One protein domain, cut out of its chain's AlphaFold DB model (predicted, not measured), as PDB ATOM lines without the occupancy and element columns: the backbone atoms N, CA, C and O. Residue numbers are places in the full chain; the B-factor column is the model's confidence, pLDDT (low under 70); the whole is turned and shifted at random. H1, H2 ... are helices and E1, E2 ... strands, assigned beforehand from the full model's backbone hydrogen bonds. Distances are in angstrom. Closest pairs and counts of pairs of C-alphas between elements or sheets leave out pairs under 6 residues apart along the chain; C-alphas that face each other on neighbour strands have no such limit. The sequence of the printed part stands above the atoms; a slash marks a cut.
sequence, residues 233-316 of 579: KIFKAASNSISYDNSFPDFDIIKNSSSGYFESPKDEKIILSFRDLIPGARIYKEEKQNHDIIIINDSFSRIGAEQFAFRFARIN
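Overview. This is residues 233 to 316 of the 579 residues of an uncharacterized protein of Candidatus Woesearchaeota archaeon (UniProt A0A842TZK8). A strongly twisted wall of three antiparallel strands, E3, E4 and E5, has helices H1 and H2 packed over one face, two layers, with the short H3 touching both. The small hairpin E1 and E2 lies beyond the helices, its turn and that of E4 and E5 at opposite ends of the longest axis. The 84 printed residues hold, in chain order, H1 H2 E1 E2 H3 E3 E4 E5, class mixed. The whole is compact, radius of gyration of the C-alphas 13.0 A, and flat, spanning 45 by 31 by 16 A.

Arrangement. E3, residues 281 to 287, E4, 291 to 303, and E5, 306 to 315, form a meander, each strand the antiparallel neighbour of the one before. N 284 and O 295 are 3.0 A apart, N 294 and O 312 2.8 A, within hydrogen-bond range. E4 bends by 101 degrees at residue 300. H1, residues 233 to 245, is on this sheet at a height of 9.9 A, over E4 and only just not over E5, where 2 of its C-alphas fall. H2, residues 253 to 259, is on the same face at 7.6 A, over E3; the C-alphas of Ile 254 and Tyr 284 are closest, 5.9 A. H1 touches H2 with residues 241 to 245 alone, closest C-alphas Asp 245 and Ile 253, 6.3 A, a steep tilt of 59 degrees, opposite ways. H3, residues 273 to 276, touches H1, closest C-alphas Ala 237 and Phe 274, 4.6 A, and only grazes the sheet. E1, residues 261 to 263, and E2, 269 to 271, form an antiparallel hairpin, N 270 and O 262 2.8 A apart; both are apart from E3, E4 and E5. Every O i to N i+4 pair is within range in H1, 2 of 3 in H2; H3 is too short for one.

Along the chain. E5 spans 27.9 A, E4 27.5 A, E3 19.9 A and H1 18.1 A from first to last C-alpha. C-alpha 233 begins H1 at (452.738, 254.556, 389.330); C-alpha 315 ends E5 at (475.443, 259.092, 394.867).

Size, cuts and confidence. The C-alphas of Lys 266 and Gly 304 are the two farthest apart, 45.0 A. The printed part has no cut and no long link. Its mean pLDDT is 91.9, and no printed residue is under 70.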
ATOM      1  N   LYS A 233     452.854 253.519 388.286       95.56
ATOM      2  CA  LYS A 233     452.738 254.556 389.330       95.56
ATOM      3  C   LYS A 233     453.990 254.660 390.195       95.56
ATOM      4  O   LYS A 233     454.344 255.760 390.605       95.56
ATOM      5  N   ILE A 234     454.642 253.534 390.485       96.25
ATOM      6  CA  ILE A 234     455.887 253.492 391.265       96.25
ATOM      7  C   ILE A 234     457.016 254.165 390.484       96.25
ATOM      8  O   ILE A 234     457.678 255.048 391.021       96.25
ATOM      9  N   PHE A 235     457.147 253.840 389.200       94.00
ATOM     10  CA  PHE A 235     458.084 254.454 388.263       94.00
ATOM     11  C   PHE A 235     457.860 255.963 388.148       94.00
ATOM     12  O   PHE A 235     458.784 256.744 388.375       94.00
ATOM     13  N   LYS A 236     456.612 256.393 387.913       91.19
ATOM     14  CA  LYS A 236     456.246 257.817 387.874       91.19
ATOM     15  C   LYS A 236     456.558 258.541 389.190       91.19
ATOM     16  O   LYS A 236     457.031 259.674 389.167       91.19
ATOM     17  N   ALA A 237     456.318 257.909 390.341       93.50
ATOM     18  CA  ALA A 237     456.627 258.486 391.648       93.50
ATOM     19  C   ALA A 237     458.136 258.579 391.928       93.50
ATOM     20  O   ALA A 237     458.577 259.590 392.475       93.50
ATOM     21  N   ALA A 238     458.919 257.567 391.537       93.56
ATOM     22  CA  ALA A 238     460.377 257.579 391.639       93.56
ATOM     23  C   ALA A 238     460.970 258.681 390.749       93.56
ATOM     24  O   ALA A 238     461.586 259.604 391.272       93.56
ATOM     25  N   SER A 239     460.674 258.649 389.444       88.19
ATOM     26  CA  SER A 239     461.069 259.659 388.447       88.19
ATOM     27  C   SER A 239     460.759 261.086 388.914       88.19
ATOM     28  O   SER A 239     461.626 261.958 388.906       88.19
ATOM     29  N   ASN A 240     459.546 261.321 389.422       88.75
ATOM     30  CA  ASN A 240     459.149 262.630 389.924       88.75
ATOM     31  C   ASN A 240     459.927 263.047 391.186       88.75
ATOM     32  O   ASN A 240     460.322 264.204 391.281       88.75
ATOM     33  N   SER A 241     460.197 262.121 392.114       91.00
ATOM     34  CA  SER A 241     461.016 262.397 393.307       91.00
ATOM     35  C   SER A 241     462.460 262.741 392.925       91.00
ATOM     36  O   SER A 241     462.983 263.751 393.376       91.00
ATOM     37  N   ILE A 242     463.061 261.951 392.029       88.62
ATOM     38  CA  ILE A 242     464.411 262.148 391.480       88.62
ATOM     39  C   ILE A 242     464.523 263.496 390.753       88.62
ATOM     40  O   ILE A 242     465.520 264.200 390.888       88.62
ATOM     41  N   SER A 243     463.500 263.888 389.990       82.75
ATOM     42  CA  SER A 243     463.492 265.162 389.264       82.75
ATOM     43  C   SER A 243     463.481 266.376 390.207       82.75
ATOM     44  O   SER A 243     464.165 267.365 389.928       82.75
ATOM     45  N   TYR A 244     462.765 266.301 391.337       85.81
ATOM     46  CA  TYR A 244     462.772 267.364 392.351       85.81
ATOM     47  C   TYR A 244     464.059 267.384 393.175       85.81
ATOM     48  O   TYR A 244     464.656 268.448 393.288       85.81
ATOM     49  N   ASP A 245     464.531 266.229 393.638       88.56
ATOM     50  CA  ASP A 245     465.805 266.062 394.353       88.56
ATOM     51  C   ASP A 245     466.994 266.663 393.563       88.56
ATOM     52  O   ASP A 245     467.768 267.460 394.087       88.56
ATOM     53  N   ASN A 246     467.078 266.415 392.250       80.31
ATOM     54  CA  ASN A 246     468.105 267.028 391.390       80.31
ATOM     55  C   ASN A 246     467.900 268.529 391.107       80.31
ATOM     56  O   ASN A 246     468.811 269.205 390.626       80.31
ATOM     57  N   SER A 247     466.697 269.059 391.326       78.00
ATOM     58  CA  SER A 247     466.359 270.450 390.996       78.00
ATOM     59  C   SER A 247     466.355 271.379 392.212       78.00
ATOM     60  O   SER A 247     466.424 272.594 392.023       78.00
ATOM     61  N   PHE A 248     466.300 270.832 393.430       82.38
ATOM     62  CA  PHE A 248     466.141 271.555 394.692       82.38
ATOM     63  C   PHE A 248     467.002 270.906 395.797       82.38
ATOM     64  O   PHE A 248     466.595 269.893 396.356       82.38
ATOM     65  N   PRO A 249     468.171 271.479 396.149       83.94
ATOM     66  CA  PRO A 249     469.043 270.990 397.226       83.94
ATOM     67  C   PRO A 249     468.409 270.936 398.623       83.94
ATOM     68  O   PRO A 249     468.997 270.355 399.525       83.94
ATOM     69  N   ASP A 250     467.252 271.567 398.829       85.31
ATOM     70  CA  ASP A 250     466.469 271.543 400.069       85.31
ATOM     71  C   ASP A 250     465.290 270.546 400.041       85.31
ATOM     72  O   ASP A 250     464.501 270.483 400.990       85.31
ATOM     73  N   PHE A 251     465.163 269.750 398.972       89.94
ATOM     74  CA  PHE A 251     464.171 268.685 398.848       89.94
ATOM     75  C   PHE A 251     464.616 267.425 399.604       89.94
ATOM     76  O   PHE A 251     465.434 266.651 399.122       89.94
ATOM     77  N   ASP A 252     464.011 267.182 400.767       94.44
ATOM     78  CA  ASP A 252     464.176 265.943 401.538       94.44
ATOM     79  C   ASP A 252     463.355 264.832 400.865       94.44
ATOM     80  O   ASP A 252     462.119 264.788 400.975       94.44
ATOM     81  N   ILE A 253     464.037 263.930 400.148       94.56
ATOM     82  CA  ILE A 253     463.382 262.930 399.289       94.56
ATOM     83  C   ILE A 253     462.440 262.003 400.064       94.56
ATOM     84  O   ILE A 253     461.446 261.514 399.519       94.56
ATOM     85  N   ILE A 254     462.695 261.784 401.355       96.06
ATOM     86  CA  ILE A 254     461.871 260.913 402.192       96.06
ATOM     87  C   ILE A 254     460.654 261.667 402.715       96.06
ATOM     88  O   ILE A 254     459.523 261.191 402.571       96.06
ATOM     89  N   LYS A 255     460.852 262.843 403.310       95.56
ATOM     90  CA  LYS A 255     459.800 263.653 403.937       95.56
ATOM     91  C   LYS A 255     458.858 264.262 402.909       95.56
ATOM     92  O   LYS A 255     457.638 264.180 403.088       95.56
ATOM     93  N   ASN A 256     459.390 264.851 401.837       94.56
ATOM     94  CA  ASN A 256     458.579 265.511 400.820       94.56
ATOM     95  C   ASN A 256     457.747 264.483 400.049       94.56
ATOM     96  O   ASN A 256     456.514 264.577 400.077       94.56
ATOM     97  N   SER A 257     458.361 263.430 399.497       93.62
ATOM     98  CA  SER A 257     457.606 262.381 398.797       93.62
ATOM     99  C   SER A 257     456.624 261.641 399.709       93.62
ATOM    100  O   SER A 257     455.476 261.454 399.304       93.62
ATOM    101  N   SER A 258     456.975 261.332 400.968       92.50
ATOM    102  CA  SER A 258     456.018 260.742 401.931       92.50
ATOM    103  C   SER A 258     454.797 261.624 402.201       92.50
ATOM    104  O   SER A 258     453.718 261.102 402.483       92.50
ATOM    105  N   SER A 259     454.943 262.952 402.134       92.56
ATOM    106  CA  SER A 259     453.819 263.879 402.300       92.56
ATOM    107  C   SER A 259     452.934 263.980 401.049       92.56
ATOM    108  O   SER A 259     451.768 264.362 401.151       92.56
ATOM    109  N   GLY A 260     453.473 263.632 399.874       89.56
ATOM    110  CA  GLY A 260     452.843 263.844 398.571       89.56
ATOM    111  C   GLY A 260     452.904 265.295 398.071       89.56
ATOM    112  O   GLY A 260     452.234 265.614 397.086       89.56
ATOM    113  N   TYR A 261     453.678 266.166 398.730       89.56
ATOM    114  CA  TYR A 261     453.816 267.583 398.399       89.56
ATOM    115  C   TYR A 261     455.246 268.105 398.604       89.56
ATOM    116  O   TYR A 261     455.988 267.649 399.476       89.56
ATOM    117  N   PHE A 262     455.592 269.136 397.839       86.50
ATOM    118  CA  PHE A 262     456.768 269.976 398.061       86.50
ATOM    119  C   PHE A 262     456.331 271.444 398.044       86.50
ATOM    120  O   PHE A 262     455.476 271.825 397.248       86.50
ATOM    121  N   GLU A 263     456.862 272.246 398.958       85.00
ATOM    122  CA  GLU A 263     456.657 273.696 398.990       85.00
ATOM    123  C   GLU A 263     457.940 274.299 398.427       85.00
ATOM    124  O   GLU A 263     458.990 274.195 399.052       85.00
ATOM    125  N   SER A 264     457.877 274.808 397.194       80.00
ATOM    126  CA  SER A 264     459.071 275.326 396.520       80.00
ATOM    127  C   SER A 264     459.516 276.667 397.126       80.00
ATOM    128  O   SER A 264     458.699 277.348 397.749       80.00
ATOM    129  N   PRO A 265     460.751 277.137 396.860       71.50
ATOM    130  CA  PRO A 265     461.226 278.453 397.308       71.50
ATOM    131  C   PRO A 265     460.402 279.667 396.830       71.50
ATOM    132  O   PRO A 265     460.677 280.787 397.253       71.50
ATOM    133  N   LYS A 266     459.417 279.473 395.939       76.25
ATOM    134  CA  LYS A 266     458.446 280.492 395.494       76.25
ATOM    135  C   LYS A 266     457.099 280.416 396.235       76.25
ATOM    136  O   LYS A 266     456.109 280.951 395.746       76.25
ATOM    137  N   ASP A 267     457.042 279.700 397.358       72.69
ATOM    138  CA  ASP A 267     455.825 279.361 398.118       72.69
ATOM    139  C   ASP A 267     454.764 278.579 397.303       72.69
ATOM    140  O   ASP A 267     453.607 278.429 397.708       72.69
ATOM    141  N   GLU A 268     455.148 278.019 396.149       79.50
ATOM    142  CA  GLU A 268     454.257 277.210 395.317       79.50
ATOM    143  C   GLU A 268     454.176 275.773 395.841       79.50
ATOM    144  O   GLU A 268     455.180 275.055 395.908       79.50
ATOM    145  N   LYS A 269     452.956 275.334 396.171       85.88
ATOM    146  CA  LYS A 269     452.674 273.966 396.617       85.88
ATOM    147  C   LYS A 269     452.553 273.003 395.437       85.88
ATOM    148  O   LYS A 269     451.498 272.870 394.815       85.88
ATOM    149  N   ILE A 270     453.628 272.271 395.199       84.75
ATOM    150  CA  ILE A 270     453.762 271.251 394.166       84.75
ATOM    151  C   ILE A 270     453.156 269.927 394.660       84.75
ATOM    152  O   ILE A 270     453.358 269.521 395.806       84.75
ATOM    153  N   ILE A 271     452.400 269.242 393.795       87.25
ATOM    154  CA  ILE A 271     451.826 267.916 394.076       87.25
ATOM    155  C   ILE A 271     452.753 266.848 393.497       87.25
ATOM    156  O   ILE A 271     452.979 266.813 392.291       87.25
ATOM    157  N   LEU A 272     453.247 265.950 394.349       87.56
ATOM    158  CA  LEU A 272     454.155 264.880 393.945       87.56
ATOM    159  C   LEU A 272     453.377 263.637 393.504       87.56
ATOM    160  O   LEU A 272     452.393 263.246 394.136       87.56
ATOM    161  N   SER A 273     453.869 262.948 392.471       90.12
ATOM    162  CA  SER A 273     453.254 261.714 391.949       90.12
ATOM    163  C   SER A 273     453.222 260.574 392.980       90.12
ATOM    164  O   SER A 273     452.392 259.673 392.881       90.12
ATOM    165  N   PHE A 274     454.049 260.642 394.031       93.44
ATOM    166  CA  PHE A 274     453.994 259.720 395.171       93.44
ATOM    167  C   PHE A 274     452.626 259.718 395.881       93.44
ATOM    168  O   PHE A 274     452.215 258.699 396.441       93.44
ATOM    169  N   ARG A 275     451.864 260.818 395.797       93.88
ATOM    170  CA  ARG A 275     450.508 260.929 396.356       93.88
ATOM    171  C   ARG A 275     449.556 259.838 395.845       93.88
ATOM    172  O   ARG A 275     448.721 259.372 396.618       93.88
ATOM    173  N   ASP A 276     449.719 259.376 394.605       94.00
ATOM    174  CA  ASP A 276     448.903 258.307 394.000       94.00
ATOM    175  C   ASP A 276     449.201 256.907 394.571       94.00
ATOM    176  O   ASP A 276     448.437 255.952 394.369       94.00
ATOM    177  N   LEU A 277     450.320 256.758 395.285       95.88
ATOM    178  CA  LEU A 277     450.698 255.513 395.941       95.88
ATOM    179  C   LEU A 277     450.168 255.414 397.377       95.88
ATOM    180  O   LEU A 277     449.953 254.294 397.854       95.88
ATOM    181  N   ILE A 278     449.920 256.546 398.041       93.75
ATOM    182  CA  ILE A 278     449.407 256.645 399.416       93.75
ATOM    183  C   ILE A 278     447.957 256.109 399.486       93.75
ATOM    184  O   ILE A 278     447.167 256.351 398.575       93.75
ATOM    185  N   PRO A 279     447.556 255.373 400.546       95.38
ATOM    186  CA  PRO A 279     448.340 254.941 401.709       95.38
ATOM    187  C   PRO A 279     449.069 253.599 401.501       95.38
ATOM    188  O   PRO A 279     449.582 253.032 402.463       95.38
ATOM    189  N   GLY A 280     449.061 253.056 400.280       94.94
ATOM    190  CA  GLY A 280     449.608 251.736 399.970       94.94
ATOM    191  C   GLY A 280     451.132 251.662 400.057       94.94
ATOM    192  O   GLY A 280     451.641 250.662 400.562       94.94
ATOM    193  N   ALA A 281     451.849 252.708 399.633       97.69
ATOM    194  CA  ALA A 281     453.312 252.727 399.640       97.69
ATOM    195  C   ALA A 281     453.938 253.601 400.734       97.69
ATOM    196  O   ALA A 281     453.305 254.501 401.291       97.69
ATOM    197  N   ARG A 282     455.214 253.321 401.013       97.88
ATOM    198  CA  ARG A 282     456.115 254.093 401.876       97.88
ATOM    199  C   ARG A 282     457.474 254.218 401.200       97.88
ATOM    200  O   ARG A 282     457.906 253.268 400.553       97.88
ATOM    201  N   ILE A 283     458.133 255.355 401.393       97.56
ATOM    202  CA  ILE A 283     459.509 255.598 400.961       97.56
ATOM    203  C   ILE A 283     460.422 255.667 402.193       97.56
ATOM    204  O   ILE A 283     459.997 256.143 403.248       97.56
ATOM    205  N   TYR A 284     461.631 255.123 402.091       96.88
ATOM    206  CA  TYR A 284     462.659 255.170 403.135       96.88
ATOM    207  C   TYR A 284     464.063 255.132 402.518       96.88
ATOM    208  O   TYR A 284     464.216 254.799 401.343       96.88
ATOM    209  N   LYS A 285     465.060 255.506 403.323       96.56
ATOM    210  CA  LYS A 285     466.473 255.634 402.959       96.56
ATOM    211  C   LYS A 285     467.303 254.605 403.729       96.56
ATOM    212  O   LYS A 285     467.079 254.416 404.926       96.56
ATOM    213  N   GLU A 286     468.230 253.945 403.047       96.94
ATOM    214  CA  GLU A 286     469.302 253.145 403.642       96.94
ATOM    215  C   GLU A 286     470.647 253.804 403.304       96.94
ATOM    216  O   GLU A 286     471.125 253.709 402.173       96.94
ATOM    217  N   GLU A 287     471.242 254.471 404.293       95.12
ATOM    218  CA  GLU A 287     472.533 255.166 404.183       95.12
ATOM    219  C   GLU A 287     473.683 254.164 403.963       95.12
ATOM    220  O   GLU A 287     473.869 253.229 404.754       95.12
ATOM    221  N   LYS A 288     474.484 254.362 402.908       94.56
ATOM    222  CA  LYS A 288     475.760 253.660 402.661       94.56
ATOM    223  C   LYS A 288     476.908 254.668 402.612       94.56
ATOM    224  O   LYS A 288     476.709 255.872 402.586       94.56
ATOM    225  N   GLN A 289     478.146 254.171 402.602       88.62
ATOM    226  CA  GLN A 289     479.334 255.010 402.804       88.62
ATOM    227  C   GLN A 289     479.526 256.128 401.758       88.62
ATOM    228  O   GLN A 289     480.100 257.156 402.096       88.62
ATOM    229  N   ASN A 290     479.088 255.913 400.510       89.00
ATOM    230  CA  ASN A 290     479.287 256.847 399.389       89.00
ATOM    231  C   ASN A 290     477.977 257.151 398.622       89.00
ATOM    232  O   ASN A 290     478.012 257.773 397.558       89.00
ATOM    233  N   HIS A 291     476.844 256.606 399.072       93.81
ATOM    234  CA  HIS A 291     475.554 256.693 398.387       93.81
ATOM    235  C   HIS A 291     474.402 256.336 399.334       93.81
ATOM    236  O   HIS A 291     474.586 255.585 400.287       93.81
ATOM    237  N   ASP A 292     473.197 256.789 399.015       95.00
ATOM    238  CA  ASP A 292     471.952 256.346 399.636       95.00
ATOM    239  C   ASP A 292     471.237 255.329 398.741       95.00
ATOM    240  O   ASP A 292     471.220 255.473 397.515       95.00
ATOM    241  N   ILE A 293     470.590 254.327 399.340       96.62
ATOM    242  CA  ILE A 293     469.595 253.497 398.647       96.62
ATOM    243  C   ILE A 293     468.205 253.974 399.064       96.62
ATOM    244  O   ILE A 293     467.813 253.868 400.227       96.62
ATOM    245  N   ILE A 294     467.441 254.478 398.102       97.50
ATOM    246  CA  ILE A 294     466.064 254.927 398.288       97.50
ATOM    247  C   ILE A 294     465.121 253.785 397.915       97.50
ATOM    248  O   ILE A 294     465.231 253.198 396.838       97.50
ATOM    249  N   ILE A 295     464.189 253.450 398.809       98.12
ATOM    250  CA  ILE A 295     463.330 252.270 398.669       98.12
ATOM    251  C   ILE A 295     461.858 252.658 398.785       98.12
ATOM    252  O   ILE A 295     461.400 253.135 399.823       98.12
ATOM    253  N   ILE A 296     461.093 252.387 397.727       98.06
ATOM    254  CA  ILE A 296     459.636 252.526 397.667       98.06
ATOM    255  C   ILE A 296     459.013 251.139 397.863       98.06
ATOM    256  O   ILE A 296     458.966 250.334 396.938       98.06
ATOM    257  N   ASN A 297     458.510 250.853 399.065       98.31
ATOM    258  CA  ASN A 297     457.782 249.616 399.366       98.31
ATOM    259  C   ASN A 297     456.269 249.849 399.237       98.31
ATOM    260  O   ASN A 297     455.709 250.653 399.987       98.31
ATOM    261  N   ASP A 298     455.605 249.140 398.319       98.25
ATOM    262  CA  ASP A 298     454.158 249.202 398.100       98.25
ATOM    263  C   ASP A 298     453.426 247.974 398.662       98.25
ATOM    264  O   ASP A 298     453.419 246.896 398.077       98.25
ATOM    265  N   SER A 299     452.684 248.162 399.755       97.94
ATOM    266  CA  SER A 299     451.902 247.101 400.403       97.94
ATOM    267  C   SER A 299     450.686 246.600 399.605       97.94
ATOM    268  O   SER A 299     450.140 245.533 399.937       97.94
ATOM    269  N   PHE A 300     450.253 247.352 398.581       97.88
ATOM    270  CA  PHE A 300     449.175 246.969 397.659       97.88
ATOM    271  C   PHE A 300     449.678 246.157 396.458       97.88
ATOM    272  O   PHE A 300     448.892 245.400 395.888       97.88
ATOM    273  N   SER A 301     450.963 246.270 396.118       98.06
ATOM    274  CA  SER A 301     451.628 245.466 395.091       98.06
ATOM    275  C   SER A 301     452.316 244.269 395.745       98.06
ATOM    276  O   SER A 301     453.010 244.423 396.749       98.06
ATOM    277  N   ARG A 302     452.116 243.050 395.234       97.50
ATOM    278  CA  ARG A 302     452.675 241.839 395.864       97.50
ATOM    279  C   ARG A 302     453.148 240.813 394.854       97.50
ATOM    280  O   ARG A 302     452.472 240.577 393.858       97.50
ATOM    281  N   ILE A 303     454.254 240.157 395.195       97.38
ATOM    282  CA  ILE A 303     454.812 239.007 394.483       97.38
ATOM    283  C   ILE A 303     454.775 237.825 395.450       97.38
ATOM    284  O   ILE A 303     455.390 237.857 396.517       97.38
ATOM    285  N   GLY A 304     453.970 236.807 395.136       95.62
ATOM    286  CA  GLY A 304     453.669 235.722 396.073       95.62
ATOM    287  C   GLY A 304     453.139 236.227 397.427       95.62
ATOM    288  O   GLY A 304     452.003 236.696 397.532       95.62
ATOM    289  N   ALA A 305     453.957 236.095 398.476       96.75
ATOM    290  CA  ALA A 305     453.658 236.565 399.833       96.75
ATOM    291  C   ALA A 305     454.362 237.887 400.207       96.75
ATOM    292  O   ALA A 305     454.030 238.477 401.238       96.75
ATOM    293  N   GLU A 306     455.315 238.345 399.395       97.81
ATOM    294  CA  GLU A 306     456.157 239.514 399.655       97.81
ATOM    295  C   GLU A 306     455.490 240.798 399.132       97.81
ATOM    296  O   GLU A 306     454.700 240.775 398.181       97.81
ATOM    297  N   GLN A 307     455.774 241.929 399.781       97.94
ATOM    298  CA  GLN A 307     455.406 243.249 399.262       97.94
ATOM    299  C   GLN A 307     456.402 243.635 398.173       97.94
ATOM    300  O   GLN A 307     457.596 243.379 398.320       97.94
ATOM    301  N   PHE A 308     455.923 244.242 397.091       98.19
ATOM    302  CA  PHE A 308     456.811 244.727 396.045       98.19
ATOM    303  C   PHE A 308     457.565 245.968 396.532       98.19
ATOM    304  O   PHE A 308     456.953 246.926 397.013       98.19
ATOM    305  N   ALA A 309     458.887 245.954 396.381       98.19
ATOM    306  CA  ALA A 309     459.753 247.086 396.662       98.19
ATOM    307  C   ALA A 309     460.514 247.473 395.393       98.19
ATOM    308  O   ALA A 309     461.093 246.611 394.739       98.19
ATOM    309  N   PHE A 310     460.516 248.765 395.083       97.81
ATOM    310  CA  PHE A 310     461.359 249.366 394.057       97.81
ATOM    311  C   PHE A 310     462.509 250.115 394.731       97.81
ATOM    312  O   PHE A 310     462.271 250.835 395.705       97.81
ATOM    313  N   ARG A 311     463.738 249.939 394.246       97.19
ATOM    314  CA  ARG A 311     464.956 250.521 394.826       97.19
ATOM    315  C   ARG A 311     465.691 251.358 393.795       97.19
ATOM    316  O   ARG A 311     465.707 250.998 392.629       97.19
ATOM    317  N   PHE A 312     466.336 252.434 394.216       95.00
ATOM    318  CA  PHE A 312     467.289 253.162 393.382       95.00
ATOM    319  C   PHE A 312     468.397 253.766 394.237       95.00
ATOM    320  O   PHE A 312     468.195 254.016 395.425       95.00
ATOM    321  N   ALA A 313     469.565 253.993 393.641       94.81
ATOM    322  CA  ALA A 313     470.709 254.565 394.329       94.81
ATOM    323  C   ALA A 313     470.913 256.050 393.981       94.81
ATOM    324  O   ALA A 313     470.685 256.493 392.847       94.81
ATOM    325  N   ARG A 314     471.373 256.804 394.980       92.44
ATOM    326  CA  ARG A 314     471.692 258.233 394.932       92.44
ATOM    327  C   ARG A 314     473.132 258.420 395.403       92.44
ATOM    328  O   ARG A 314     473.423 258.162 396.564       92.44
ATOM    329  N   ILE A 315     474.047 258.786 394.503       90.62
ATOM    330  CA  ILE A 315     475.443 259.092 394.867       90.62
ATOM    331  C   ILE A 315     475.448 260.360 395.716       90.62
ATOM    332  O   ILE A 315     474.800 261.330 395.328       90.62
ATOM    333  N   ASN A 316     476.214 260.364 396.809       90.06
ATOM    334  CA  ASN A 316     476.318 261.546 397.655       90.06
ATOM    335  C   ASN A 316     476.943 262.736 396.902       90.06
ATOM    336  O   ASN A 316     477.944 262.588 396.187       90.06
TER     337      ASN A 316